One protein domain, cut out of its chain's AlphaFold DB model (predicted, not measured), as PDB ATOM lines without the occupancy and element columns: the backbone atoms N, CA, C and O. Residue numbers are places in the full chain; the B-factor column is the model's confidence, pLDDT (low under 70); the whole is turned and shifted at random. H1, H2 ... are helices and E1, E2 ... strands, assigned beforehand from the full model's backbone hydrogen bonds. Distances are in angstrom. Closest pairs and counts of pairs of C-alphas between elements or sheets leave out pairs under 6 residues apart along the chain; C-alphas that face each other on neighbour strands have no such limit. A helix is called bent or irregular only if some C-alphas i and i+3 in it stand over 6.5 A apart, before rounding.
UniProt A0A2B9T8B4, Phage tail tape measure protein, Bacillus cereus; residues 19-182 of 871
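This is residues 19 to 182 of the 871 residues of the protein "Phage tail tape measure protein" of Bacillus cereus (UniProt A0A2B9T8B4). Two helical lobes lie toward opposite ends of an elongated shape, one of H3, H4 and H5 and the other of H1, H6, H7 and the bent H8, with a very short two-stranded sheet, E1 and E2, in the chain passages between them. H2 packs on H7 of the second lobe and lies beside the sheet, while H8b leads out into an end that sticks out, residues 175 to 182. The printed part has 164 residues with eight named helices and two named strands, in the order H1 H2 E1 H3 H4 H5 E2 H6 H7 H8; the sheet has the order E1 - E2 and is antiparallel, and the class is mostly helix. The whole is only just compact, close to loose, with a radius of gyration of the C-alphas of 18.3 A, and its C-alphas span 60 by 31 by 28 A.

H1, residues 19 to 29, touches H8a, residues 156 to 164, about perpendicular at 77 degrees, the closest C-alphas being those of Leu 25 and Gly 158, 5.0 A apart. H2, residues 37 to 45, touches H7, residues 140 to 151, with residues 146 to 151 of H7 alone. The closest C-alphas of this pair are those of Ala 39 and Leu 150, 4.7 A apart, at a steep tilt of 54 degrees, opposite ways. E1, residues 49 to 51, and E2, residues 110 to 112, are antiparallel neighbours at 132 degrees; N 50 and O 111 are 2.9 A apart, and so are N 111 and O 50, both within hydrogen-bond range. H3, residues 53 to 62, touches H4, residues 72 to 86, at a steep tilt of 36 degrees, only just beyond shallow, the same way; the closest C-alphas are those of Ala 53 and Val 72, 5.3 A apart. H4 touches H5, residues 94 to 106, with residues 79 to 84 of H4 alone, at a steep tilt of 59 degrees, opposite ways; the closest C-alphas are those of Val 83 and Phe 100, 6.0 A apart. H6, residues 124 to 135, touches H8a about perpendicular at 89 degrees, the C-alphas of His 132 and Phe 163 being closest at 4.7 A. With residues 124 to 129 alone, H6 also touches H8b, residues 167 to 177, at a shallow tilt of 30 degrees, opposite ways; the C-alphas of Glu 125 and Ala 167 are closest, 4.3 A apart. H7 touches H8a at a steep tilt of 60 degrees, opposite ways, with the C-alphas of Glu 148 and Val 156 closest at 5.4 A. Among the pairs that are apart are H4 and H7, and H5 and H8a. In H1 to H7 and in both arms H8a and H8b, every O i to N i+4 pair is within hydrogen-bond range.

H1 begins with C-alpha 19 at (200.737, 258.948, 329.424) and is 15.4 A long. H4 is 20.7 A long, from C-alpha 72 at (214.857, 286.990, 356.593), and H5 is 18.4 A. H6 is 16.5 A long and H7 16.0 A. H8, residues 156 to 177, was assigned as one helix by its hydrogen bonds but is bent: C-alphas 164 and 167 are 9.3 A apart. Its arms H8a, 11.9 A, and H8b, 15.5 A, are about perpendicular at 83 degrees. H8b ends with C-alpha 177 at (214.600, 250.484, 336.352).

The C-alphas farthest apart are those of Thr 90 and Thr 181, 64.0 A. Residues 175 to 182, of which 175 to 177 belong to H8, stand free; without them the body spans 50 by 29 by 29 A. The printed part has no cut. The link from E2 to H6, 11 residues, is long. The mean pLDDT of the printed part is 77.6, and 26 residues are under 70, namely 19 to 24, 35, 105, 107 to 108, 117 to 119 and 170 to 182.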
ATOM      1  N   SER A  19     200.937 257.567 329.894       44.91
ATOM      2  CA  SER A  19     200.737 258.948 329.424       44.91
ATOM      3  C   SER A  19     200.120 259.884 330.473       44.91
ATOM      4  O   SER A  19     200.505 261.050 330.584       44.91
ATOM      5  N   ASP A  20     199.180 259.370 331.260       47.16
ATOM      6  CA  ASP A  20     198.399 260.129 332.236       47.16
ATOM      7  C   ASP A  20     199.211 260.318 333.524       47.16
ATOM      8  O   ASP A  20     199.187 261.391 334.126       47.16
ATOM      9  N   ALA A  21     200.010 259.309 333.892       55.16
ATOM     10  CA  ALA A  21     200.977 259.394 334.985       55.16
ATOM     11  C   ALA A  21     202.062 260.439 334.680       55.16
ATOM     12  O   ALA A  21     202.363 261.281 335.527       55.16
ATOM     13  N   GLY A  22     202.588 260.446 333.448       54.47
ATOM     14  CA  GLY A  22     203.578 261.431 333.003       54.47
ATOM     15  C   GLY A  22     203.037 262.863 332.973       54.47
ATOM     16  O   GLY A  22     203.721 263.793 333.399       54.47
ATOM     17  N   THR A  23     201.790 263.052 332.533       65.81
ATOM     18  CA  THR A  23     201.140 264.374 332.522       65.81
ATOM     19  C   THR A  23     200.873 264.877 333.939       65.81
ATOM     20  O   THR A  23     201.186 266.025 334.250       65.81
ATOM     21  N   SER A  24     200.370 264.010 334.822       68.81
ATOM     22  CA  SER A  24     200.123 264.345 336.228       68.81
ATOM     23  C   SER A  24     201.416 264.739 336.954       68.81
ATOM     24  O   SER A  24     201.455 265.758 337.646       68.81
ATOM     25  N   LEU A  25     202.504 263.997 336.714       73.69
ATOM     26  CA  LEU A  25     203.828 264.294 337.258       73.69
ATOM     27  C   LEU A  25     204.391 265.618 336.721       73.69
ATOM     28  O   LEU A  25     204.861 266.445 337.498       73.69
ATOM     29  N   LYS A  26     204.294 265.871 335.410       73.56
ATOM     30  CA  LYS A  26     204.733 267.141 334.810       73.56
ATOM     31  C   LYS A  26     203.993 268.334 335.420       73.56
ATOM     32  O   LYS A  26     204.625 269.326 335.778       73.56
ATOM     33  N   THR A  27     202.670 268.247 335.543       77.38
ATOM     34  CA  THR A  27     201.851 269.328 336.111       77.38
ATOM     35  C   THR A  27     202.197 269.591 337.573       77.38
ATOM     36  O   THR A  27     202.267 270.751 337.971       77.38
ATOM     37  N   MET A  28     202.498 268.544 338.348       86.12
ATOM     38  CA  MET A  28     203.002 268.694 339.712       86.12
ATOM     39  C   MET A  28     204.351 269.428 339.747       86.12
ATOM     40  O   MET A  28     204.496 270.398 340.486       86.12
ATOM     41  N   LEU A  29     205.322 269.006 338.927       80.44
ATOM     42  CA  LEU A  29     206.673 269.586 338.916       80.44
ATOM     43  C   LEU A  29     206.688 271.063 338.486       80.44
ATOM     44  O   LEU A  29     207.511 271.838 338.962       80.44
ATOM     45  N   MET A  30     205.751 271.484 337.631       80.12
ATOM     46  CA  MET A  30     205.596 272.897 337.252       80.12
ATOM     47  C   MET A  30     204.987 273.766 338.366       80.12
ATOM     48  O   MET A  30     205.038 274.990 338.274       80.12
ATOM     49  N   ARG A  31     204.400 273.158 339.404       83.19
ATOM     50  CA  ARG A  31     203.688 273.833 340.505       83.19
ATOM     51  C   ARG A  31     204.390 273.665 341.855       83.19
ATOM     52  O   ARG A  31     203.768 273.786 342.904       83.19
ATOM     53  N   LEU A  32     205.698 273.398 341.840       83.00
ATOM     54  CA  LEU A  32     206.508 273.310 343.062       83.00
ATOM     55  C   LEU A  32     206.693 274.669 343.750       83.00
ATOM     56  O   LEU A  32     206.923 274.698 344.958       83.00
ATOM     57  N   ASN A  33     206.534 275.769 343.007       80.06
ATOM     58  CA  ASN A  33     206.338 277.108 343.556       80.06
ATOM     59  C   ASN A  33     204.847 277.487 343.523       80.06
ATOM     60  O   ASN A  33     204.168 277.202 342.530       80.06
ATOM     61  N   PRO A  34     204.323 278.140 344.576       76.94
ATOM     62  CA  PRO A  34     202.901 278.435 344.675       76.94
ATOM     63  C   PRO A  34     202.502 279.559 343.712       76.94
ATOM     64  O   PRO A  34     202.982 280.683 343.825       76.94
ATOM     65  N   SER A  35     201.573 279.282 342.794       68.75
ATOM     66  CA  SER A  35     201.061 280.274 341.833       68.75
ATOM     67  C   SER A  35     199.783 280.989 342.291       68.75
ATOM     68  O   SER A  35     199.441 282.034 341.743       68.75
ATOM     69  N   THR A  36     199.091 280.486 343.320       78.00
ATOM     70  CA  THR A  36     197.843 281.068 343.859       78.00
ATOM     71  C   THR A  36     197.964 281.422 345.344       78.00
ATOM     72  O   THR A  36     198.910 280.998 346.020       78.00
ATOM     73  N   LYS A  37     197.036 282.239 345.867       76.00
ATOM     74  CA  LYS A  37     196.995 282.615 347.296       76.00
ATOM     75  C   LYS A  37     196.705 281.387 348.159       76.00
ATOM     76  O   LYS A  37     197.323 281.194 349.201       76.00
ATOM     77  N   GLU A  38     195.820 280.525 347.679       80.81
ATOM     78  CA  GLU A  38     195.411 279.281 348.321       80.81
ATOM     79  C   GLU A  38     196.572 278.284 348.365       80.81
ATOM     80  O   GLU A  38     196.849 277.725 349.426       80.81
ATOM     81  N   ALA A  39     197.304 278.116 347.255       82.06
ATOM     82  CA  ALA A  39     198.486 277.259 347.196       82.06
ATOM     83  C   ALA A  39     199.604 277.784 348.104       82.06
ATOM     84  O   ALA A  39     200.223 277.003 348.819       82.06
ATOM     85  N   TYR A  40     199.826 279.102 348.132       82.25
ATOM     86  CA  TYR A  40     200.797 279.737 349.027       82.25
ATOM     87  C   TYR A  40     200.461 279.486 350.498       82.25
ATOM     88  O   TYR A  40     201.293 278.969 351.239       82.25
ATOM     89  N   ASN A  41     199.229 279.789 350.912       82.19
ATOM     90  CA  ASN A  41     198.785 279.560 352.284       82.19
ATOM     91  C   ASN A  41     198.890 278.078 352.643       82.19
ATOM     92  O   ASN A  41     199.394 277.738 353.707       82.19
ATOM     93  N   LYS A  42     198.516 277.185 351.721       88.25
ATOM     94  CA  LYS A  42     198.636 275.746 351.941       88.25
ATOM     95  C   LYS A  42     200.092 275.296 352.067       88.25
ATOM     96  O   LYS A  42     200.391 274.510 352.957       88.25
ATOM     97  N   MET A  43     201.007 275.802 351.239       87.19
ATOM     98  CA  MET A  43     202.442 275.525 351.383       87.19
ATOM     99  C   MET A  43     202.985 276.068 352.705       87.19
ATOM    100  O   MET A  43     203.795 275.402 353.340       87.19
ATOM    101  N   LYS A  44     202.525 277.242 353.149       83.06
ATOM    102  CA  LYS A  44     202.896 277.819 354.444       83.06
ATOM    103  C   LYS A  44     202.433 276.936 355.604       83.06
ATOM    104  O   LYS A  44     203.255 276.589 356.448       83.06
ATOM    105  N   ASP A  45     201.161 276.530 355.603       85.69
ATOM    106  CA  ASP A  45     200.561 275.654 356.622       85.69
ATOM    107  C   ASP A  45     201.319 274.327 356.748       85.69
ATOM    108  O   ASP A  45     201.510 273.807 357.842       85.69
ATOM    109  N   LEU A  46     201.759 273.785 355.611       88.38
ATOM    110  CA  LEU A  46     202.484 272.517 355.526       88.38
ATOM    111  C   LEU A  46     203.995 272.673 355.747       88.38
ATOM    112  O   LEU A  46     204.746 271.707 355.619       88.38
ATOM    113  N   GLY A  47     204.466 273.888 356.041       86.69
ATOM    114  CA  GLY A  47     205.883 274.171 356.242       86.69
ATOM    115  C   GLY A  47     206.739 273.903 355.002       86.69
ATOM    116  O   GLY A  47     207.904 273.534 355.143       86.69
ATOM    117  N   LEU A  48     206.171 274.054 353.803       87.75
ATOM    118  CA  LEU A  48     206.814 273.864 352.497       87.75
ATOM    119  C   LEU A  48     207.425 275.153 351.928       87.75
ATOM    120  O   LEU A  48     208.079 275.103 350.891       87.75
ATOM    121  N   ILE A  49     207.250 276.293 352.595       84.44
ATOM    122  CA  ILE A  49     207.883 277.562 352.215       84.44
ATOM    123  C   ILE A  49     209.277 277.665 352.839       84.44
ATOM    124  O   ILE A  49     209.480 277.324 354.004       84.44
ATOM    125  N   THR A  50     210.228 278.167 352.058       77.69
ATOM    126  CA  THR A  50     211.552 278.596 352.515       77.69
ATOM    127  C   THR A  50     211.864 279.991 351.971       77.69
ATOM    128  O   THR A  50     211.207 280.471 351.049       77.69
ATOM    129  N   TYR A  51     212.860 280.664 352.540       76.19
ATOM    130  CA  TYR A  51     213.222 282.023 352.144       76.19
ATOM    131  C   TYR A  51     214.668 282.076 351.667       76.19
ATOM    132  O   TYR A  51     215.578 281.624 352.364       76.19
ATOM    133  N   ASN A  52     214.892 282.668 350.496       77.25
ATOM    134  CA  ASN A  52     216.227 282.987 350.014       77.25
ATOM    135  C   ASN A  52     216.577 284.419 350.435       77.25
ATOM    136  O   ASN A  52     216.333 285.392 349.717       77.25
ATOM    137  N   ALA A  53     217.153 284.539 351.632       76.31
ATOM    138  CA  ALA A  53     217.567 285.821 352.193       76.31
ATOM    139  C   ALA A  53     218.552 286.573 351.280       76.31
ATOM    140  O   ALA A  53     218.506 287.796 351.191       76.31
ATOM    141  N   GLN A  54     219.417 285.857 350.557       78.00
ATOM    142  CA  GLN A  54     220.387 286.483 349.665       78.00
ATOM    143  C   GLN A  54     219.699 287.127 348.456       78.00
ATOM    144  O   GLN A  54     219.942 288.297 348.171       78.00
ATOM    145  N   ALA A  55     218.783 286.403 347.809       77.75
ATOM    146  CA  ALA A  55     218.025 286.910 346.668       77.75
ATOM    147  C   ALA A  55     217.129 288.101 347.048       77.75
ATOM    148  O   ALA A  55     217.132 289.121 346.357       77.75
ATOM    149  N   GLY A  56     216.430 288.019 348.188       80.25
ATOM    150  CA  GLY A  56     215.609 289.128 348.682       80.25
ATOM    151  C   GLY A  56     216.428 290.367 349.045       80.25
ATOM    152  O   GLY A  56     216.035 291.487 348.716       80.25
ATOM    153  N   PHE A  57     217.597 290.183 349.663       83.12
ATOM    154  CA  PHE A  57     218.512 291.284 349.962       83.12
ATOM    155  C   PHE A  57     219.036 291.950 348.683       83.12
ATOM    156  O   PHE A  57     218.979 293.174 348.563       83.12
ATOM    157  N   ASP A  58     219.497 291.161 347.710       83.69
ATOM    158  CA  ASP A  58     220.041 291.673 346.449       83.69
ATOM    159  C   ASP A  58     218.966 292.401 345.626       83.69
ATOM    160  O   ASP A  58     219.231 293.454 345.039       83.69
ATOM    161  N   PHE A  59     217.731 291.893 345.637       84.62
ATOM    162  CA  PHE A  59     216.584 292.552 345.021       84.62
ATOM    163  C   PHE A  59     216.286 293.914 345.659       84.62
ATOM    164  O   PHE A  59     216.126 294.903 344.941       84.62
ATOM    165  N   LEU A  60     216.226 293.991 346.992       83.19
ATOM    166  CA  LEU A  60     215.951 295.243 347.702       83.19
ATOM    167  C   LEU A  60     217.038 296.289 347.435       83.19
ATOM    168  O   LEU A  60     216.715 297.421 347.072       83.19
ATOM    169  N   VAL A  61     218.315 295.895 347.513       85.44
ATOM    170  CA  VAL A  61     219.453 296.787 347.242       85.44
ATOM    171  C   VAL A  61     219.415 297.302 345.802       85.44
ATOM    172  O   VAL A  61     219.591 298.499 345.573       85.44
ATOM    173  N   LYS A  62     219.116 296.436 344.823       85.75
ATOM    174  CA  LYS A  62     218.970 296.828 343.411       85.75
ATOM    175  C   LYS A  62     217.837 297.837 343.193       85.75
ATOM    176  O   LYS A  62     217.946 298.683 342.310       85.75
ATOM    177  N   ASN A  63     216.784 297.776 344.004       81.44
ATOM    178  CA  ASN A  63     215.657 298.712 343.974       81.44
ATOM    179  C   ASN A  63     215.830 299.899 344.944       81.44
ATOM    180  O   ASN A  63     214.869 300.607 345.245       81.44
ATOM    181  N   GLY A  64     217.055 300.146 345.423       82.38
ATOM    182  CA  GLY A  64     217.398 301.325 346.222       82.38
ATOM    183  C   GLY A  64     216.927 301.272 347.677       82.38
ATOM    184  O   GLY A  64     216.884 302.308 348.341       82.38
ATOM    185  N   ILE A  65     216.573 300.090 348.186       84.31
ATOM    186  CA  ILE A  65     216.183 299.879 349.581       84.31
ATOM    187  C   ILE A  65     217.277 299.095 350.278       84.31
ATOM    188  O   ILE A  65     217.576 297.967 349.906       84.31
ATOM    189  N   GLN A  66     217.841 299.678 351.331       86.50
ATOM    190  CA  GLN A  66     218.802 298.991 352.182       86.50
ATOM    191  C   GLN A  66     218.052 298.282 353.322       86.50
ATOM    192  O   GLN A  66     217.508 298.968 354.193       86.50
ATOM    193  N   PRO A  67     218.009 296.937 353.357       86.44
ATOM    194  CA  PRO A  67     217.435 296.208 354.485       86.44
ATOM    195  C   PRO A  67     218.310 296.407 355.727       86.44
ATOM    196  O   PRO A  67     219.524 296.600 355.606       86.44
ATOM    197  N   ALA A  68     217.714 296.338 356.921       83.62
ATOM    198  CA  ALA A  68     218.443 296.549 358.178       83.62
ATOM    199  C   ALA A  68     219.543 295.495 358.406       83.62
ATOM    200  O   ALA A  68     220.596 295.801 358.964       83.62
ATOM    201  N   SER A  69     219.328 294.267 357.930       82.69
ATOM    202  CA  SER A  69     220.330 293.205 357.901       82.69
ATOM    203  C   SER A  69     220.023 292.197 356.782       82.69
ATOM    204  O   SER A  69     219.072 292.370 356.021       82.69
ATOM    205  N   ARG A  70     220.827 291.131 356.675       78.19
ATOM    206  CA  ARG A  70     220.567 289.989 355.777       78.19
ATOM    207  C   ARG A  70     219.643 288.932 356.400       78.19
ATOM    208  O   ARG A  70     219.476 287.860 355.829       78.19
ATOM    209  N   ASN A  71     219.063 289.198 357.571       81.31
ATOM    210  CA  ASN A  71     218.106 288.294 358.199       81.31
ATOM    211  C   ASN A  71     216.774 288.321 357.446       81.31
ATOM    212  O   ASN A  71     216.297 289.387 357.063       81.31
ATOM    213  N   VAL A  72     216.142 287.152 357.301       76.81
ATOM    214  CA  VAL A  72     214.857 286.990 356.593       76.81
ATOM    215  C   VAL A  72     213.802 287.971 357.107       76.81
ATOM    216  O   VAL A  72     213.170 288.635 356.296       76.81
ATOM    217  N   GLY A  73     213.674 288.130 358.429       78.12
ATOM    218  CA  GLY A  73     212.700 289.057 359.016       78.12
ATOM    219  C   GLY A  73     212.964 290.528 358.673       78.12
ATOM    220  O   GLY A  73     212.029 291.273 358.404       78.12
ATOM    221  N   ASP A  74     214.228 290.953 358.603       84.19
ATOM    222  CA  ASP A  74     214.571 292.338 358.246       84.19
ATOM    223  C   ASP A  74     214.365 292.618 356.749       84.19
ATOM    224  O   ASP A  74     214.032 293.740 356.358       84.19
ATOM    225  N   ILE A  75     214.547 291.594 355.911       82.50
ATOM    226  CA  ILE A  75     214.272 291.630 354.470       82.50
ATOM    227  C   ILE A  75     212.760 291.643 354.221       82.50
ATOM    228  O   ILE A  75     212.291 292.424 353.396       82.50
ATOM    229  N   GLU A  76     211.992 290.845 354.963       80.94
ATOM    230  CA  GLU A  76     210.528 290.820 354.925       80.94
ATOM    231  C   GLU A  76     209.951 292.191 355.294       80.94
ATOM    232  O   GLU A  76     209.247 292.784 354.483       80.94
ATOM    233  N   VAL A  77     210.371 292.783 356.417       86.12
ATOM    234  CA  VAL A  77     209.949 294.140 356.823       86.12
ATOM    235  C   VAL A  77     210.317 295.199 355.775       86.12
ATOM    236  O   VAL A  77     209.582 296.168 355.562       86.12
ATOM    237  N   ALA A  78     211.466 295.059 355.112       87.06
ATOM    238  CA  ALA A  78     211.878 295.979 354.057       87.06
ATOM    239  C   ALA A  78     211.046 295.813 352.768       87.06
ATOM    240  O   ALA A  78     210.687 296.818 352.149       87.06
ATOM    241  N   LEU A  79     210.687 294.580 352.399       84.19
ATOM    242  CA  LEU A  79     209.760 294.286 351.300       84.19
ATOM    243  C   LEU A  79     208.345 294.781 351.613       84.19
ATOM    244  O   LEU A  79     207.722 295.390 350.752       84.19
ATOM    245  N   GLU A  80     207.856 294.606 352.840       85.38
ATOM    246  CA  GLU A  80     206.551 295.117 353.270       85.38
ATOM    247  C   GLU A  80     206.477 296.641 353.125       85.38
ATOM    248  O   GLU A  80     205.535 297.178 352.541       85.38
ATOM    249  N   LYS A  81     207.517 297.354 353.580       86.06
ATOM    250  CA  LYS A  81     207.617 298.812 353.412       86.06
ATOM    251  C   LYS A  81     207.664 299.227 351.945       86.06
ATOM    252  O   LYS A  81     207.090 300.258 351.595       86.06
ATOM    253  N   TYR A  82     208.345 298.458 351.096       85.56
ATOM    254  CA  TYR A  82     208.364 298.714 349.657       85.56
ATOM    255  C   TYR A  82     206.976 298.556 349.047       85.56
ATOM    256  O   TYR A  82     206.522 299.466 348.363       85.56
ATOM    257  N   VAL A  83     206.280 297.463 349.366       88.25
ATOM    258  CA  VAL A  83     204.927 297.176 348.879       88.25
ATOM    259  C   VAL A  83     203.933 298.245 349.325       88.25
ATOM    260  O   VAL A  83     203.180 298.772 348.514       88.25
ATOM    261  N   MET A  84     203.963 298.644 350.598       86.81
ATOM    262  CA  MET A  84     203.101 299.723 351.092       86.81
ATOM    263  C   MET A  84     203.372 301.050 350.369       86.81
ATOM    264  O   MET A  84     202.440 301.803 350.080       86.81
ATOM    265  N   LYS A  85     204.642 301.330 350.036       85.31
ATOM    266  CA  LYS A  85     205.038 302.521 349.277       85.31
ATOM    267  C   LYS A  85     204.584 302.456 347.816       85.31
ATOM    268  O   LYS A  85     204.140 303.478 347.302       85.31
ATOM    269  N   THR A  86     204.689 301.303 347.152       83.12
ATOM    270  CA  THR A  86     204.258 301.130 345.754       83.12
ATOM    271  C   THR A  86     202.742 301.161 345.612       83.12
ATOM    272  O   THR A  86     202.236 301.779 344.683       83.12
ATOM    273  N   GLU A  87     202.016 300.571 346.563       86.31
ATOM    274  CA  GLU A  87     200.547 300.583 346.598       86.31
ATOM    275  C   GLU A  87     199.969 301.919 347.106       86.31
ATOM    276  O   GLU A  87     198.764 302.153 347.021       86.31
ATOM    277  N   GLY A  88     200.810 302.809 347.649       86.06
ATOM    278  CA  GLY A  88     200.403 304.133 348.127       86.06
ATOM    279  C   GLY A  88     199.544 304.104 349.395       86.06
ATOM    280  O   GLY A  88     198.720 304.996 349.598       86.06
ATOM    281  N   VAL A  89     199.711 303.092 350.253       86.75
ATOM    282  CA  VAL A  89     198.891 302.904 351.459       86.75
ATOM    283  C   VAL A  89     199.691 303.073 352.748       86.75
ATOM    284  O   VAL A  89     200.864 302.729 352.842       86.75
ATOM    285  N   THR A  90     199.033 303.589 353.786       80.88
ATOM    286  CA  THR A  90     199.639 303.814 355.111       80.88
ATOM    287  C   THR A  90     199.403 302.665 356.093       80.88
ATOM    288  O   THR A  90     200.020 302.630 357.156       80.88
ATOM    289  N   LYS A  91     198.525 301.713 355.748       85.38
ATOM    290  CA  LYS A  91     198.232 300.493 356.514       85.38
ATOM    291  C   LYS A  91     198.124 299.297 355.574       85.38
ATOM    292  O   LYS A  91     197.624 299.442 354.460       85.38
ATOM    293  N   TRP A  92     198.563 298.136 356.053       80.88
ATOM    294  CA  TRP A  92     198.491 296.874 355.319       80.88
ATOM    295  C   TRP A  92     197.042 296.487 354.984       80.88
ATOM    296  O   TRP A  92     196.152 296.640 355.823       80.88
ATOM    297  N   ASN A  93     196.806 295.998 353.763       83.62
ATOM    298  CA  ASN A  93     195.503 295.544 353.268       83.62
ATOM    299  C   ASN A  93     195.657 294.399 352.238       83.62
ATOM    300  O   ASN A  93     196.773 294.062 351.855       83.62
ATOM    301  N   ASP A  94     194.546 293.853 351.729       79.06
ATOM    302  CA  ASP A  94     194.557 292.715 350.785       79.06
ATOM    303  C   ASP A  94     195.335 292.973 349.477       79.06
ATOM    304  O   ASP A  94     195.856 292.038 348.854       79.06
ATOM    305  N   LYS A  95     195.427 294.238 349.039       78.44
ATOM    306  CA  LYS A  95     196.246 294.610 347.874       78.44
ATOM    307  C   LYS A  95     197.731 294.476 348.195       78.44
ATOM    308  O   LYS A  95     198.468 293.923 347.383       78.44
ATOM    309  N   CYS A  96     198.140 294.866 349.405       81.06
ATOM    310  CA  CYS A  96     199.503 294.653 349.893       81.06
ATOM    311  C   CYS A  96     199.848 293.166 349.978       81.06
ATOM    312  O   CYS A  96     200.930 292.789 349.555       81.06
ATOM    313  N   ASP A  97     198.936 292.303 350.436       74.75
ATOM    314  CA  ASP A  97     199.184 290.852 350.466       74.75
ATOM    315  C   ASP A  97     199.444 290.274 349.067       74.75
ATOM    316  O   ASP A  97     200.295 289.397 348.882       74.75
ATOM    317  N   THR A  98     198.709 290.764 348.068       77.81
ATOM    318  CA  THR A  98     198.852 290.321 346.676       77.81
ATOM    319  C   THR A  98     200.170 290.813 346.086       77.81
ATOM    320  O   THR A  98     200.967 289.995 345.620       77.81
ATOM    321  N   ALA A  99     200.440 292.114 346.201       80.00
ATOM    322  CA  ALA A  99     201.662 292.743 345.716       80.00
ATOM    323  C   ALA A  99     202.912 292.195 346.422       80.00
ATOM    324  O   ALA A  99     203.919 291.923 345.776       80.00
ATOM    325  N   PHE A 100     202.844 291.938 347.730       82.25
ATOM    326  CA  PHE A 100     203.932 291.318 348.477       82.25
ATOM    327  C   PHE A 100     204.199 289.889 348.020       82.25
ATOM    328  O   PHE A 100     205.358 289.532 347.846       82.25
ATOM    329  N   ARG A 101     203.172 289.073 347.755       74.44
ATOM    330  CA  ARG A 101     203.369 287.722 347.197       74.44
ATOM    331  C   ARG A 101     204.021 287.754 345.819       74.44
ATOM    332  O   ARG A 101     204.950 286.983 345.574       74.44
ATOM    333  N   GLU A 102     203.541 288.609 344.922       74.19
ATOM    334  CA  GLU A 102     204.099 288.750 343.572       74.19
ATOM    335  C   GLU A 102     205.545 289.238 343.623       74.19
ATOM    336  O   GLU A 102     206.421 288.700 342.943       74.19
ATOM    337  N   LEU A 103     205.824 290.199 344.500       75.00
ATOM    338  CA  LEU A 103     207.158 290.725 344.729       75.00
ATOM    339  C   LEU A 103     208.085 289.691 345.367       75.00
ATOM    340  O   LEU A 103     209.200 289.499 344.902       75.00
ATOM    341  N   ALA A 104     207.641 288.992 346.408       72.50
ATOM    342  CA  ALA A 104     208.426 287.970 347.090       72.50
ATOM    343  C   ALA A 104     208.740 286.794 346.150       72.50
ATOM    344  O   ALA A 104     209.840 286.250 346.193       72.50
ATOM    345  N   THR A 105     207.820 286.457 345.243       69.56
ATOM    346  CA  THR A 105     208.032 285.427 344.215       69.56
ATOM    347  C   THR A 105     208.971 285.915 343.103       69.56
ATOM    348  O   THR A 105     209.907 285.211 342.734       69.56
ATOM    349  N   SER A 106     208.775 287.132 342.582       70.62
ATOM    350  CA  SER A 106     209.598 287.699 341.495       70.62
ATOM    351  C   SER A 106     211.008 288.108 341.935       70.62
ATOM    352  O   SER A 106     211.945 288.032 341.143       70.62
ATOM    353  N   SER A 107     211.183 288.486 343.202       68.12
ATOM    354  CA  SER A 107     212.490 288.737 343.827       68.12
ATOM    355  C   SER A 107     213.249 287.456 344.179       68.12
ATOM    356  O   SER A 107     214.362 287.535 344.695       68.12
ATOM    357  N   ALA A 108     212.648 286.281 343.939       69.81
ATOM    358  CA  ALA A 108     213.124 284.977 344.396       69.81
ATOM    359  C   ALA A 108     213.369 284.899 345.918       69.81
ATOM    360  O   ALA A 108     214.010 283.963 346.393       69.81
ATOM    361  N   PHE A 109     212.855 285.864 346.691       74.69
ATOM    362  CA  PHE A 109     212.919 285.874 348.150       74.69
ATOM    363  C   PHE A 109     212.090 284.735 348.738       74.69
ATOM    364  O   PHE A 109     212.534 284.056 349.664       74.69
ATOM    365  N   LEU A 110     210.906 284.503 348.173       73.88
ATOM    366  CA  LEU A 110     210.068 283.360 348.478       73.88
ATOM    367  C   LEU A 110     210.497 282.167 347.624       73.88
ATOM    368  O   LEU A 110     210.467 282.229 346.396       73.88
ATOM    369  N   SER A 111     210.848 281.068 348.278       71.00
ATOM    370  CA  SER A 111     211.174 279.802 347.633       71.00
ATOM    371  C   SER A 111     210.386 278.658 348.277       71.00
ATOM    372  O   SER A 111     209.747 278.804 349.322       71.00
ATOM    373  N   SER A 112     210.400 277.497 347.642       81.88
ATOM    374  CA  SER A 112     209.778 276.280 348.152       81.88
ATOM    375  C   SER A 112     210.847 275.308 348.643       81.88
ATOM    376  O   SER A 112     211.948 275.255 348.095       81.88
ATOM    377  N   LYS A 113     210.530 274.491 349.653       84.31
ATOM    378  CA  LYS A 113     211.405 273.410 350.144       84.31
ATOM    379  C   LYS A 113     211.730 272.360 349.080       84.31
ATOM    380  O   LYS A 113     212.580 271.516 349.321       84.31
ATOM    381  N   PHE A 114     211.074 272.406 347.924       87.12
ATOM    382  CA  PHE A 114     211.406 271.586 346.761       87.12
ATOM    383  C   PHE A 114     212.599 272.117 345.952       87.12
ATOM    384  O   PHE A 114     213.005 271.467 344.989       87.12
ATOM    385  N   TYR A 115     213.170 273.260 346.338       80.44
ATOM    386  CA  TYR A 115     214.376 273.835 345.748       80.44
ATOM    387  C   TYR A 115     215.513 273.880 346.774       80.44
ATOM    388  O   TYR A 115     215.272 273.914 347.983       80.44
ATOM    389  N   ASP A 116     216.755 273.821 346.305       74.31
ATOM    390  CA  ASP A 116     217.942 274.019 347.138       74.31
ATOM    391  C   ASP A 116     218.240 275.517 347.370       74.31
ATOM    392  O   ASP A 116     217.517 276.408 346.914       74.31
ATOM    393  N   GLN A 117     219.309 275.814 348.117       60.28
ATOM    394  CA  GLN A 117     219.707 277.191 348.444       60.28
ATOM    395  C   GLN A 117     220.167 277.994 347.215       60.28
ATOM    396  O   GLN A 117     220.206 279.224 347.260       60.28
ATOM    397  N   GLN A 118     220.501 277.309 346.121       57.25
ATOM    398  CA  GLN A 118     220.925 277.874 344.845       57.25
ATOM    399  C   GLN A 118     219.740 278.055 343.876       57.25
ATOM    400  O   GLN A 118     219.907 278.637 342.805       57.25
ATOM    401  N   GLY A 119     218.533 277.623 344.264       61.66
ATOM    402  CA  GLY A 119     217.316 277.723 343.460       61.66
ATOM    403  C   GLY A 119     217.148 276.592 342.441       61.66
ATOM    404  O   GLY A 119     216.298 276.699 341.556       61.66
ATOM    405  N   HIS A 120     217.925 275.510 342.540       70.19
ATOM    406  CA  HIS A 120     217.744 274.321 341.712       70.19
ATOM    407  C   HIS A 120     216.689 273.392 342.307       70.19
ATOM    408  O   HIS A 120     216.544 273.280 343.521       70.19
ATOM    409  N   ILE A 121     215.938 272.720 341.435       77.56
ATOM    410  CA  ILE A 121     214.954 271.717 341.841       77.56
ATOM    411  C   ILE A 121     215.662 270.536 342.518       77.56
ATOM    412  O   ILE A 121     216.658 270.024 342.005       77.56
ATOM    413  N   GLN A 122     215.157 270.103 343.670       82.19
ATOM    414  CA  GLN A 122     215.713 268.953 344.381       82.19
ATOM    415  C   GLN A 122     215.404 267.633 343.655       82.19
ATOM    416  O   GLN A 122     214.541 267.569 342.775       82.19
ATOM    417  N   SER A 123     216.115 266.560 344.019       85.12
ATOM    418  CA  SER A 123     215.879 265.226 343.456       85.12
ATOM    419  C   SER A 123     214.434 264.771 343.684       85.12
ATOM    420  O   SER A 123     213.781 265.167 344.651       85.12
ATOM    421  N   LEU A 124     213.927 263.899 342.806       79.12
ATOM    422  CA  LEU A 124     212.567 263.370 342.941       79.12
ATOM    423  C   LEU A 124     212.377 262.624 344.270       79.12
ATOM    424  O   LEU A 124     211.311 262.713 344.868       79.12
ATOM    425  N   GLU A 125     213.426 261.957 344.753       83.25
ATOM    426  CA  GLU A 125     213.504 261.369 346.092       83.25
ATOM    427  C   GLU A 125     213.247 262.419 347.185       83.25
ATOM    428  O   GLU A 125     212.356 262.233 348.012       83.25
ATOM    429  N   ASN A 126     213.971 263.543 347.161       84.75
ATOM    430  CA  ASN A 126     213.842 264.602 348.162       84.75
ATOM    431  C   ASN A 126     212.492 265.320 348.079       84.75
ATOM    432  O   ASN A 126     211.906 265.650 349.110       84.75
ATOM    433  N   ILE A 127     211.966 265.535 346.870       86.62
ATOM    434  CA  ILE A 127     210.625 266.099 346.659       86.62
ATOM    435  C   ILE A 127     209.569 265.159 347.244       86.62
ATOM    436  O   ILE A 127     208.704 265.595 348.004       86.62
ATOM    437  N   SER A 128     209.669 263.870 346.923       85.00
ATOM    438  CA  SER A 128     208.773 262.816 347.398       85.00
ATOM    439  C   SER A 128     208.825 262.673 348.924       85.00
ATOM    440  O   SER A 128     207.792 262.674 349.590       85.00
ATOM    441  N   GLY A 129     210.028 262.659 349.506       87.50
ATOM    442  CA  GLY A 129     210.243 262.618 350.953       87.50
ATOM    443  C   GLY A 129     209.730 263.866 351.676       87.50
ATOM    444  O   GLY A 129     209.032 263.751 352.680       87.50
ATOM    445  N   THR A 130     209.987 265.060 351.141       90.88
ATOM    446  CA  THR A 130     209.478 266.326 351.701       90.88
ATOM    447  C   THR A 130     207.949 266.378 351.670       90.88
ATOM    448  O   THR A 130     207.311 266.822 352.628       90.88
ATOM    449  N   LEU A 131     207.338 265.889 350.588       90.19
ATOM    450  CA  LEU A 131     205.887 265.786 350.471       90.19
ATOM    451  C   LEU A 131     205.306 264.765 351.462       90.19
ATOM    452  O   LEU A 131     204.296 265.050 352.101       90.19
ATOM    453  N   HIS A 132     205.960 263.612 351.626       90.06
ATOM    454  CA  HIS A 132     205.589 262.600 352.614       90.06
ATOM    455  C   HIS A 132     205.597 263.166 354.040       90.06
ATOM    456  O   HIS A 132     204.583 263.125 354.737       90.06
ATOM    457  N   GLU A 133     206.711 263.773 354.449       92.44
ATOM    458  CA  GLU A 133     206.889 264.295 355.806       92.44
ATOM    459  C   GLU A 133     205.955 265.465 356.121       92.44
ATOM    460  O   GLU A 133     205.365 265.504 357.197       92.44
ATOM    461  N   SER A 134     205.772 266.397 355.180       90.88
ATOM    462  CA  SER A 134     204.906 267.573 355.381       90.88
ATOM    463  C   SER A 134     203.419 267.238 355.508       90.88
ATOM    464  O   SER A 134     202.647 268.052 356.007       90.88
ATOM    465  N   MET A 135     203.003 266.051 355.065       91.25
ATOM    466  CA  MET A 135     201.598 265.657 355.054       91.25
ATOM    467  C   MET A 135     201.298 264.448 355.935       91.25
ATOM    468  O   MET A 135     200.128 264.087 356.042       91.25
ATOM    469  N   LYS A 136     202.285 263.784 356.552       89.69
ATOM    470  CA  LYS A 136     202.083 262.492 357.242       89.69
ATOM    471  C   LYS A 136     200.956 262.502 358.282       89.69
ATOM    472  O   LYS A 136     200.200 261.540 358.344       89.69
ATOM    473  N   ASP A 137     200.771 263.622 358.979       90.31
ATOM    474  CA  ASP A 137     199.771 263.786 360.042       90.31
ATOM    475  C   ASP A 137     198.370 264.193 359.533       90.31
ATOM    476  O   ASP A 137     197.430 264.331 360.315       90.31
ATOM    477  N   LEU A 138     198.201 264.389 358.220       90.50
ATOM    478  CA  LEU A 138     196.902 264.678 357.610       90.50
ATOM    479  C   LEU A 138     196.079 263.401 357.416       90.50
ATOM    480  O   LEU A 138     196.599 262.349 357.052       90.50
ATOM    481  N   THR A 139     194.758 263.508 357.546       89.12
ATOM    482  CA  THR A 139     193.843 262.451 357.075       89.12
ATOM    483  C   THR A 139     193.850 262.351 355.545       89.12
ATOM    484  O   THR A 139     194.173 263.319 354.858       89.12
ATOM    485  N   ASP A 140     193.427 261.219 354.976       79.88
ATOM    486  CA  ASP A 140     193.387 261.028 353.514       79.88
ATOM    487  C   ASP A 140     192.533 262.076 352.783       79.88
ATOM    488  O   ASP A 140     192.886 262.523 351.687       79.88
ATOM    489  N   GLN A 141     191.440 262.522 353.408       76.81
ATOM    490  CA  GLN A 141     190.592 263.582 352.871       76.81
ATOM    491  C   GLN A 141     191.312 264.937 352.883       76.81
ATOM    492  O   GLN A 141     191.339 265.633 351.868       76.81
ATOM    493  N   GLN A 142     191.934 265.300 354.010       84.31
ATOM    494  CA  GLN A 142     192.699 266.546 354.133       84.31
ATOM    495  C   GLN A 142     193.901 266.564 353.193       84.31
ATOM    496  O   GLN A 142     194.201 267.590 352.590       84.31
ATOM    497  N   ARG A 143     194.558 265.416 353.027       89.38
ATOM    498  CA  ARG A 143     195.685 265.221 352.124       89.38
ATOM    499  C   ARG A 143     195.272 265.396 350.669       89.38
ATOM    500  O   ARG A 143     195.924 266.139 349.948       89.38
ATOM    501  N   SER A 144     194.174 264.770 350.247       78.50
ATOM    502  CA  SER A 144     193.677 264.898 348.869       78.50
ATOM    503  C   SER A 144     193.332 266.352 348.538       78.50
ATOM    504  O   SER A 144     193.757 266.865 347.506       78.50
ATOM    505  N   MET A 145     192.666 267.051 349.464       82.19
ATOM    506  CA  MET A 145     192.345 268.476 349.330       82.19
ATOM    507  C   MET A 145     193.599 269.364 349.334       82.19
ATOM    508  O   MET A 145     193.685 270.324 348.569       82.19
ATOM    509  N   ALA A 146     194.592 269.043 350.168       88.06
ATOM    510  CA  ALA A 146     195.867 269.748 350.194       88.06
ATOM    511  C   ALA A 146     196.626 269.573 348.871       88.06
ATOM    512  O   ALA A 146     197.049 270.563 348.288       88.06
ATOM    513  N   LEU A 147     196.740 268.346 348.357       87.88
ATOM    514  CA  LEU A 147     197.396 268.055 347.078       87.88
ATOM    515  C   LEU A 147     196.684 268.729 345.898       87.88
ATOM    516  O   LEU A 147     197.348 269.247 345.003       87.88
ATOM    517  N   GLU A 148     195.351 268.782 345.915       85.69
ATOM    518  CA  GLU A 148     194.559 269.508 344.916       85.69
ATOM    519  C   GLU A 148     194.778 271.018 345.000       85.69
ATOM    520  O   GLU A 148     194.967 271.669 343.978       85.69
ATOM    521  N   THR A 149     194.846 271.575 346.207       87.56
ATOM    522  CA  THR A 149     195.124 273.005 346.405       87.56
ATOM    523  C   THR A 149     196.542 273.377 345.963       87.56
ATOM    524  O   THR A 149     196.757 274.443 345.395       87.56
ATOM    525  N   LEU A 150     197.520 272.502 346.217       86.75
ATOM    526  CA  LEU A 150     198.929 272.741 345.901       86.75
ATOM    527  C   LEU A 150     199.237 272.577 344.415       86.75
ATOM    528  O   LEU A 150     199.916 273.411 343.823       86.75
ATOM    529  N   PHE A 151     198.757 271.487 343.818       89.44
ATOM    530  CA  PHE A 151     199.191 271.059 342.491       89.44
ATOM    531  C   PHE A 151     198.053 271.050 341.464       89.44
ATOM    532  O   PHE A 151     198.318 270.927 340.268       89.44
ATOM    533  N   GLY A 152     196.802 271.253 341.880       83.25
ATOM    534  CA  GLY A 152     195.593 271.207 341.050       83.25
ATOM    535  C   GLY A 152     195.131 269.796 340.694       83.25
ATOM    536  O   GLY A 152     195.904 268.840 340.757       83.25
ATOM    537  N   SER A 153     193.869 269.682 340.267       80.25
ATOM    538  CA  SER A 153     193.148 268.424 339.995       80.25
ATOM    539  C   SER A 153     193.909 267.432 339.104       80.25
ATOM    540  O   SER A 153     193.899 266.228 339.364       80.25
ATOM    541  N   ASP A 154     194.621 267.933 338.093       73.56
ATOM    542  CA  ASP A 154     195.358 267.108 337.125       73.56
ATOM    543  C   ASP A 154     196.608 266.457 337.734       73.56
ATOM    544  O   ASP A 154     197.041 265.385 337.308       73.56
ATOM    545  N   ALA A 155     197.194 267.095 338.747       77.75
ATOM    546  CA  ALA A 155     198.421 266.659 339.400       77.75
ATOM    547  C   ALA A 155     198.171 265.853 340.682       77.75
ATOM    548  O   ALA A 155     199.091 265.196 341.166       77.75
ATOM    549  N   VAL A 156     196.942 265.857 341.222       78.31
ATOM    550  CA  VAL A 156     196.595 265.157 342.476       78.31
ATOM    551  C   VAL A 156     197.005 263.692 342.436       78.31
ATOM    552  O   VAL A 156     197.517 263.173 343.425       78.31
ATOM    553  N   ARG A 157     196.815 263.013 341.299       71.69
ATOM    554  CA  ARG A 157     197.147 261.587 341.156       71.69
ATOM    555  C   ARG A 157     198.652 261.347 341.268       71.69
ATOM    556  O   ARG A 157     199.063 260.537 342.093       71.69
ATOM    557  N   GLY A 158     199.462 262.074 340.499       72.50
ATOM    558  CA  GLY A 158     200.922 261.991 340.550       72.50
ATOM    559  C   GLY A 158     201.478 262.399 341.914       72.50
ATOM    560  O   GLY A 158     202.324 261.703 342.468       72.50
ATOM    561  N   ALA A 159     200.932 263.461 342.505       78.62
ATOM    562  CA  ALA A 159     201.345 263.942 343.816       78.62
ATOM    563  C   ALA A 159     200.961 262.979 344.950       78.62
ATOM    564  O   ALA A 159     201.734 262.794 345.883       78.62
ATOM    565  N   THR A 160     199.813 262.299 344.847       79.69
ATOM    566  CA  THR A 160     199.408 261.246 345.794       79.69
ATOM    567  C   THR A 160     200.326 260.032 345.697       79.69
ATOM    568  O   THR A 160     200.648 259.443 346.725       79.69
ATOM    569  N   ILE A 161     200.752 259.657 344.486       77.19
ATOM    570  CA  ILE A 161     201.701 258.555 344.281       77.19
ATOM    571  C   ILE A 161     203.043 258.910 344.921       77.19
ATOM    572  O   ILE A 161     203.498 258.169 345.780       77.19
ATOM    573  N   LEU A 162     203.625 260.069 344.600       76.81
ATOM    574  CA  LEU A 162     204.889 260.490 345.216       76.81
ATOM    575  C   LEU A 162     204.771 260.601 346.739       76.81
ATOM    576  O   LEU A 162     205.588 260.048 347.458       76.81
ATOM    577  N   PHE A 163     203.697 261.202 347.254       86.25
ATOM    578  CA  PHE A 163     203.445 261.220 348.693       86.25
ATOM    579  C   PHE A 163     203.457 259.804 349.313       86.25
ATOM    580  O   PHE A 163     204.049 259.606 350.375       86.25
ATOM    581  N   LYS A 164     202.785 258.827 348.685       80.44
ATOM    582  CA  LYS A 164     202.657 257.458 349.215       80.44
ATOM    583  C   LYS A 164     203.966 256.679 349.141       80.44
ATOM    584  O   LYS A 164     204.307 256.002 350.104       80.44
ATOM    585  N   GLU A 165     204.668 256.781 348.017       77.75
ATOM    586  CA  GLU A 165     205.933 256.079 347.780       77.75
ATOM    587  C   GLU A 165     207.084 256.684 348.603       77.75
ATOM    588  O   GLU A 165     207.998 255.974 349.032       77.75
ATOM    589  N   GLY A 166     207.039 257.995 348.865       81.25
ATOM    590  CA  GLY A 166     208.073 258.715 349.604       81.25
ATOM    591  C   GLY A 166     209.447 258.620 348.931       81.25
ATOM    592  O   GLY A 166     209.574 258.238 347.765       81.25
ATOM    593  N   ALA A 167     210.506 258.987 349.654       76.69
ATOM    594  CA  ALA A 167     211.880 258.871 349.157       76.69
ATOM    595  C   ALA A 167     212.249 257.409 348.824       76.69
ATOM    596  O   ALA A 167     212.858 257.117 347.796       76.69
ATOM    597  N   LYS A 168     211.806 256.476 349.674       77.75
ATOM    598  CA  LYS A 168     212.135 255.052 349.578       77.75
ATOM    599  C   LYS A 168     211.590 254.400 348.302       77.75
ATOM    600  O   LYS A 168     212.362 253.767 347.591       77.75
ATOM    601  N   GLY A 169     210.308 254.586 347.982       70.75
ATOM    602  CA  GLY A 169     209.709 253.989 346.783       70.75
ATOM    603  C   GLY A 169     210.289 254.560 345.484       70.75
ATOM    604  O   GLY A 169     210.465 253.832 344.509       70.75
ATOM    605  N   VAL A 170     210.691 255.838 345.479       67.00
ATOM    606  CA  VAL A 170     211.384 256.444 344.328       67.00
ATOM    607  C   VAL A 170     212.763 255.813 344.106       67.00
ATOM    608  O   VAL A 170     213.104 255.504 342.962       67.00
ATOM    609  N   ASN A 171     213.528 255.559 345.172       62.56
ATOM    610  CA  ASN A 171     214.825 254.879 345.073       62.56
ATOM    611  C   ASN A 171     214.681 253.412 344.642       62.56
ATOM    612  O   ASN A 171     215.419 252.955 343.776       62.56
ATOM    613  N   GLU A 172     213.695 252.682 345.171       65.12
ATOM    614  CA  GLU A 172     213.430 251.289 344.776       65.12
ATOM    615  C   GLU A 172     212.993 251.174 343.305       65.12
ATOM    616  O   GLU A 172     213.396 250.246 342.591       65.12
ATOM    617  N   MET A 173     212.208 252.143 342.821       54.44
ATOM    618  CA  MET A 173     211.851 252.257 341.409       54.44
ATOM    619  C   MET A 173     213.088 252.543 340.550       54.44
ATOM    620  O   MET A 173     213.275 251.877 339.532       54.44
ATOM    621  N   TRP A 174     213.953 253.478 340.964       46.28
ATOM    622  CA  TRP A 174     215.219 253.760 340.280       46.28
ATOM    623  C   TRP A 174     216.086 252.498 340.186       46.28
ATOM    624  O   TRP A 174     216.542 252.147 339.099       46.28
ATOM    625  N   ASP A 175     216.248 251.767 341.293       50.81
ATOM    626  CA  ASP A 175     217.075 250.556 341.376       50.81
ATOM    627  C   ASP A 175     216.533 249.405 340.532       50.81
ATOM    628  O   ASP A 175     217.290 248.552 340.068       50.81
ATOM    629  N   SER A 176     215.215 249.342 340.356       48.97
ATOM    630  CA  SER A 176     214.564 248.327 339.526       48.97
ATOM    631  C   SER A 176     214.636 248.690 338.045       48.97
ATOM    632  O   SER A 176     214.859 247.821 337.204       48.97
ATOM    633  N   MET A 177     214.500 249.977 337.720       43.06
ATOM    634  CA  MET A 177     214.600 250.484 336.352       43.06
ATOM    635  C   MET A 177     216.038 250.504 335.828       43.06
ATOM    636  O   MET A 177     216.245 250.266 334.644       43.06
ATOM    637  N   SER A 178     217.042 250.729 336.678       43.69
ATOM    638  CA  SER A 178     218.449 250.729 336.254       43.69
ATOM    639  C   SER A 178     218.967 249.334 335.862       43.69
ATOM    640  O   SER A 178     220.003 249.226 335.207       43.69
ATOM    641  N   LYS A 179     218.234 248.265 336.213       41.91
ATOM    642  CA  LYS A 179     218.573 246.856 335.938       41.91
ATOM    643  C   LYS A 179     217.987 246.292 334.637       41.91
ATOM    644  O   LYS A 179     218.314 245.159 334.297       41.91
ATOM    645  N   VAL A 180     217.118 247.023 333.932       37.94
ATOM    646  CA  VAL A 180     216.396 246.520 332.745       37.94
ATOM    647  C   VAL A 180     216.525 247.511 331.589       37.94
ATOM    648  O   VAL A 180     216.186 248.682 331.741       37.94
ATOM    649  N   THR A 181     216.975 247.058 330.410       38.47
ATOM    650  CA  THR A 181     217.045 247.919 329.217       38.47
ATOM    651  C   THR A 181     215.748 247.859 328.403       38.47
ATOM    652  O   THR A 181     215.017 246.866 328.415       38.47
ATOM    653  N   ALA A 182     215.451 248.913 327.637       32.44
ATOM    654  CA  ALA A 182     214.294 248.924 326.734       32.44
ATOM    655  C   ALA A 182     214.362 247.811 325.660       32.44
ATOM    656  O   ALA A 182     213.322 247.338 325.198       32.44
TER     657      ALA A 182